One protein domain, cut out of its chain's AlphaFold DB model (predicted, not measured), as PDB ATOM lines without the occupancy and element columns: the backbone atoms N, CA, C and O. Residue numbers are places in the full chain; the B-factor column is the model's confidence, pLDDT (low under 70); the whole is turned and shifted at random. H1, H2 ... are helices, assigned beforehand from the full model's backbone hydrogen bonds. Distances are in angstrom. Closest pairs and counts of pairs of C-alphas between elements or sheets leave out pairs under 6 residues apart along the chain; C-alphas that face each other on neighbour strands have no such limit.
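This is residues 84 to 126 of the 133 residues of an uncharacterized protein of Pseudoalteromonas amylolytica (UniProt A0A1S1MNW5). Two helices make an open L, with the longer H2 as one arm and H1 as the other; they do not pack together, and the loop of residues 100 to 106 joins them at the corner. The printed part has 43 residues with two named helices, H1 then H2, and no named strand; its class is all helix. It is only just extended, close to loose, with a radius of gyration of the C-alphas of 14.0 A, and only just flat, spanning 41 by 27 by 11 A.

H2, residues 107 to 126, is 28.8 A long and ends at C-alpha 126 at (8.293, 6.355, -59.657). H1, residues 84 to 99, is 22.3 A long and begins at C-alpha 84 at (-16.875, -12.662, -44.691).

H2 and H1 are apart, with no C-alpha of the one within 8 A of the other. Residues 110 to 126 of H2 stand free, and so do residues 84 to 89 of H1. In H1 and H2 every O i to N i+4 pair is within hydrogen-bond range.

The C-alphas farthest apart, of Ser 100 and Leu 126, are 41.8 A apart. The printed part has no cut, and the link from H1 to H2 is short. Mean pLDDT of the printed part is 78.4; residues 102 to 105 are under 70.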
ATOM      1  N   LEU A  84     -16.621 -13.374 -45.953       77.44
ATOM      2  CA  LEU A  84     -16.875 -12.662 -44.691       77.44
ATOM      3  C   LEU A  84     -16.607 -13.555 -43.463       77.44
ATOM      4  O   LEU A  84     -16.149 -13.090 -42.419       77.44
ATOM      5  N   LYS A  85     -16.903 -14.856 -43.595       83.31
ATOM      6  CA  LYS A  85     -16.691 -15.871 -42.558       83.31
ATOM      7  C   LYS A  85     -15.200 -16.077 -42.291       83.31
ATOM      8  O   LYS A  85     -14.802 -16.092 -41.127       83.31
ATOM      9  N   GLU A  86     -14.389 -16.179 -43.344       79.38
ATOM     10  CA  GLU A  86     -12.928 -16.262 -43.240       79.38
ATOM     11  C   GLU A  86     -12.337 -14.997 -42.627       79.38
ATOM     12  O   GLU A  86     -11.584 -15.097 -41.658       79.38
ATOM     13  N   ALA A  87     -12.733 -13.818 -43.119       77.56
ATOM     14  CA  ALA A  87     -12.255 -12.536 -42.607       77.56
ATOM     15  C   ALA A  87     -12.518 -12.406 -41.097       77.56
ATOM     16  O   ALA A  87     -11.600 -12.142 -40.322       77.56
ATOM     17  N   ARG A  88     -13.742 -12.721 -40.647       80.94
ATOM     18  CA  ARG A  88     -14.097 -12.752 -39.214       80.94
ATOM     19  C   ARG A  88     -13.328 -13.816 -38.428       80.94
ATOM     20  O   ARG A  88     -13.077 -13.633 -37.237       80.94
ATOM     21  N   GLY A  89     -13.002 -14.947 -39.049       82.06
ATOM     22  CA  GLY A  89     -12.174 -15.991 -38.448       82.06
ATOM     23  C   GLY A  89     -10.754 -15.497 -38.173       82.06
ATOM     24  O   GLY A  89     -10.264 -15.640 -37.055       82.06
ATOM     25  N   VAL A  90     -10.135 -14.847 -39.157       77.06
ATOM     26  CA  VAL A  90      -8.808 -14.229 -39.029       77.06
ATOM     27  C   VAL A  90      -8.824 -13.113 -37.982       77.06
ATOM     28  O   VAL A  90      -7.991 -13.123 -37.081       77.06
ATOM     29  N   SER A  91      -9.808 -12.206 -38.017       79.38
ATOM     30  CA  SER A  91      -9.932 -11.132 -37.020       79.38
ATOM     31  C   SER A  91     -10.042 -11.663 -35.589       79.38
ATOM     32  O   SER A  91      -9.383 -11.145 -34.693       79.38
ATOM     33  N   ARG A  92     -10.828 -12.724 -35.358       81.31
ATOM     34  CA  ARG A  92     -10.947 -13.338 -34.025       81.31
ATOM     35  C   ARG A  92      -9.655 -14.005 -33.573       81.31
ATOM     36  O   ARG A  92      -9.284 -13.838 -32.418       81.31
ATOM     37  N   LYS A  93      -8.948 -14.698 -34.472       77.19
ATOM     38  CA  LYS A  93      -7.619 -15.254 -34.175       77.19
ATOM     39  C   LYS A  93      -6.632 -14.147 -33.793       77.19
ATOM     40  O   LYS A  93      -5.954 -14.282 -32.786       77.19
ATOM     41  N   ARG A  94      -6.614 -13.030 -34.526       77.38
ATOM     42  CA  ARG A  94      -5.778 -11.855 -34.212       77.38
ATOM     43  C   ARG A  94      -6.092 -11.268 -32.839       77.38
ATOM     44  O   ARG A  94      -5.179 -11.050 -32.055       77.38
ATOM     45  N   LEU A  95      -7.372 -11.059 -32.525       77.56
ATOM     46  CA  LEU A  95      -7.786 -10.560 -31.210       77.56
ATOM     47  C   LEU A  95      -7.407 -11.529 -30.087       77.56
ATOM     48  O   LEU A  95      -6.898 -11.090 -29.061       77.56
ATOM     49  N   ALA A  96      -7.598 -12.834 -30.298       77.19
ATOM     50  CA  ALA A  96      -7.194 -13.857 -29.341       77.19
ATOM     51  C   ALA A  96      -5.676 -13.830 -29.093       77.19
ATOM     52  O   ALA A  96      -5.253 -13.863 -27.941       77.19
ATOM     53  N   LEU A  97      -4.866 -13.688 -30.148       70.94
ATOM     54  CA  LEU A  97      -3.406 -13.555 -30.048       70.94
ATOM     55  C   LEU A  97      -2.980 -12.284 -29.301       70.94
ATOM     56  O   LEU A  97      -2.127 -12.346 -28.423       70.94
ATOM     57  N   VAL A  98      -3.599 -11.138 -29.593       75.81
ATOM     58  CA  VAL A  98      -3.326  -9.892 -28.855       75.81
ATOM     59  C   VAL A  98      -3.706 -10.050 -27.380       75.81
ATOM     60  O   VAL A  98      -2.955  -9.643 -26.495       75.81
ATOM     61  N   SER A  99      -4.848 -10.685 -27.105       76.81
ATOM     62  CA  SER A  99      -5.335 -10.892 -25.739       76.81
ATOM     63  C   SER A  99      -4.498 -11.890 -24.937       76.81
ATOM     64  O   SER A  99      -4.386 -11.744 -23.723       76.81
ATOM     65  N   SER A 100      -3.877 -12.877 -25.595       75.12
ATOM     66  CA  SER A 100      -3.093 -13.913 -24.920       75.12
ATOM     67  C   SER A 100      -1.736 -13.414 -24.421       75.12
ATOM     68  O   SER A 100      -1.085 -14.130 -23.664       75.12
ATOM     69  N   LYS A 101      -1.299 -12.203 -24.812       70.69
ATOM     70  CA  LYS A 101       0.033 -11.630 -24.514       70.69
ATOM     71  C   LYS A 101       1.206 -12.523 -24.944       70.69
ATOM     72  O   LYS A 101       2.351 -12.260 -24.580       70.69
ATOM     73  N   ILE A 102       0.944 -13.568 -25.725       65.38
ATOM     74  CA  ILE A 102       1.970 -14.411 -26.323       65.38
ATOM     75  C   ILE A 102       2.478 -13.622 -27.526       65.38
ATOM     76  O   ILE A 102       1.690 -13.268 -28.400       65.38
ATOM     77  N   GLY A 103       3.776 -13.310 -27.558       62.22
ATOM     78  CA  GLY A 103       4.437 -12.535 -28.616       62.22
ATOM     79  C   GLY A 103       4.516 -13.265 -29.960       62.22
ATOM     80  O   GLY A 103       5.586 -13.366 -30.552       62.22
ATOM     81  N   TYR A 104       3.407 -13.834 -30.423       64.25
ATOM     82  CA  TYR A 104       3.338 -14.572 -31.669       64.25
ATOM     83  C   TYR A 104       3.118 -13.610 -32.835       64.25
ATOM     84  O   TYR A 104       2.192 -12.797 -32.828       64.25
ATOM     85  N   SER A 105       3.972 -13.716 -33.849       66.88
ATOM     86  CA  SER A 105       3.891 -12.889 -35.048       66.88
ATOM     87  C   SER A 105       2.835 -13.448 -36.000       66.88
ATOM     88  O   SER A 105       2.923 -14.605 -36.413       66.88
ATOM     89  N   ASP A 106       1.818 -12.651 -36.336       72.75
ATOM     90  CA  ASP A 106       0.807 -13.042 -37.322       72.75
ATOM     91  C   ASP A 106       1.449 -13.104 -38.724       72.75
ATOM     92  O   ASP A 106       1.873 -12.065 -39.247       72.75
ATOM     93  N   PRO A 107       1.512 -14.290 -39.364       73.94
ATOM     94  CA  PRO A 107       2.147 -14.442 -40.669       73.94
ATOM     95  C   PRO A 107       1.468 -13.596 -41.756       73.94
ATOM     96  O   PRO A 107       2.157 -13.052 -42.618       73.94
ATOM     97  N   GLU A 108       0.143 -13.402 -41.696       72.44
ATOM     98  CA  GLU A 108      -0.558 -12.560 -42.673       72.44
ATOM     99  C   GLU A 108      -0.241 -11.072 -42.475       72.44
ATOM    100  O   GLU A 108      -0.166 -10.321 -43.449       72.44
ATOM    101  N   ALA A 109      -0.035 -10.633 -41.230       73.31
ATOM    102  CA  ALA A 109       0.361  -9.256 -40.939       73.31
ATOM    103  C   ALA A 109       1.790  -8.970 -41.426       73.31
ATOM    104  O   ALA A 109       2.047  -7.906 -41.993       73.31
ATOM    105  N   LEU A 110       2.704  -9.935 -41.274       80.75
ATOM    106  CA  LEU A 110       4.060  -9.841 -41.817       80.75
ATOM    107  C   LEU A 110       4.063  -9.743 -43.344       80.75
ATOM    108  O   LEU A 110       4.807  -8.940 -43.910       80.75
ATOM    109  N   ASP A 111       3.239 -10.539 -44.020       78.12
ATOM    110  CA  ASP A 111       3.164 -10.509 -45.479       78.12
ATOM    111  C   ASP A 111       2.545  -9.211 -46.003       78.12
ATOM    112  O   ASP A 111       3.056  -8.644 -46.975       78.12
ATOM    113  N   LEU A 112       1.531  -8.670 -45.318       74.94
ATOM    114  CA  LEU A 112       1.002  -7.337 -45.609       74.94
ATOM    115  C   LEU A 112       2.093  -6.265 -45.463       74.94
ATOM    116  O   LEU A 112       2.260  -5.426 -46.346       74.94
ATOM    117  N   LEU A 113       2.882  -6.319 -44.386       79.50
ATOM    118  CA  LEU A 113       3.969  -5.369 -44.136       79.50
ATOM    119  C   LEU A 113       5.030  -5.430 -45.246       79.50
ATOM    120  O   LEU A 113       5.453  -4.394 -45.765       79.50
ATOM    121  N   LYS A 114       5.401  -6.637 -45.696       83.62
ATOM    122  CA  LYS A 114       6.294  -6.821 -46.854       83.62
ATOM    123  C   LYS A 114       5.706  -6.218 -48.130       83.62
ATOM    124  O   LYS A 114       6.436  -5.582 -48.891       83.62
ATOM    125  N   GLN A 115       4.412  -6.412 -48.387       75.94
ATOM    126  CA  GLN A 115       3.739  -5.833 -49.555       75.94
ATOM    127  C   GLN A 115       3.726  -4.303 -49.501       75.94
ATOM    128  O   GLN A 115       4.082  -3.662 -50.491       75.94
ATOM    129  N   MET A 116       3.405  -3.718 -48.343       79.94
ATOM    130  CA  MET A 116       3.448  -2.269 -48.137       79.94
ATOM    131  C   MET A 116       4.847  -1.713 -48.404       79.94
ATOM    132  O   MET A 116       4.989  -0.731 -49.125       79.94
ATOM    133  N   HIS A 117       5.892  -2.384 -47.916       86.69
ATOM    134  CA  HIS A 117       7.268  -1.957 -48.158       86.69
ATOM    135  C   HIS A 117       7.643  -1.999 -49.650       86.69
ATOM    136  O   HIS A 117       8.325  -1.098 -50.146       86.69
ATOM    137  N   ARG A 118       7.199  -3.023 -50.392       88.38
ATOM    138  CA  ARG A 118       7.397  -3.088 -51.851       88.38
ATOM    139  C   ARG A 118       6.681  -1.945 -52.560       88.38
ATOM    140  O   ARG A 118       7.259  -1.346 -53.462       88.38
ATOM    141  N   TYR A 119       5.459  -1.631 -52.135       88.69
ATOM    142  CA  TYR A 119       4.680  -0.539 -52.704       88.69
ATOM    143  C   TYR A 119       5.325   0.824 -52.443       88.69
ATOM    144  O   TYR A 119       5.488   1.599 -53.382       88.69
ATOM    145  N   CYS A 120       5.773   1.093 -51.213       85.69
ATOM    146  CA  CYS A 120       6.511   2.316 -50.891       85.69
ATOM    147  C   CYS A 120       7.775   2.440 -51.748       85.69
ATOM    148  O   CYS A 120       7.970   3.459 -52.396       85.69
ATOM    149  N   LYS A 121       8.563   1.364 -51.867       90.00
ATOM    150  CA  LYS A 121       9.754   1.355 -52.725       90.00
ATOM    151  C   LYS A 121       9.417   1.643 -54.193       90.00
ATOM    152  O   LYS A 121      10.122   2.403 -54.844       90.00
ATOM    153  N   ALA A 122       8.354   1.040 -54.726       84.69
ATOM    154  CA  ALA A 122       7.909   1.291 -56.096       84.69
ATOM    155  C   ALA A 122       7.443   2.744 -56.287       84.69
ATOM    156  O   ALA A 122       7.773   3.367 -57.293       84.69
ATOM    157  N   LYS A 123       6.723   3.297 -55.306       86.50
ATOM    158  CA  LYS A 123       6.308   4.700 -55.286       86.50
ATOM    159  C   LYS A 123       7.515   5.639 -55.275       86.50
ATOM    160  O   LYS A 123       7.524   6.592 -56.047       86.50
ATOM    161  N   ASP A 124       8.529   5.352 -54.463       88.94
ATOM    162  CA  ASP A 124       9.755   6.150 -54.401       88.94
ATOM    163  C   ASP A 124      10.531   6.082 -55.717       88.94
ATOM    164  O   ASP A 124      11.006   7.102 -56.205       88.94
ATOM    165  N   LEU A 125      10.607   4.903 -56.346       86.38
ATOM    166  CA  LEU A 125      11.193   4.761 -57.681       86.38
ATOM    167  C   LEU A 125      10.447   5.616 -58.706       86.38
ATOM    168  O   LEU A 125      11.089   6.386 -59.409       86.38
ATOM    169  N   LEU A 126       9.113   5.539 -58.754       82.75
ATOM    170  CA  LEU A 126       8.293   6.355 -59.657       82.75
ATOM    171  C   LEU A 126       8.447   7.858 -59.396       82.75
ATOM    172  O   LEU A 126       8.510   8.636 -60.342       82.75
TER     173      LEU A 126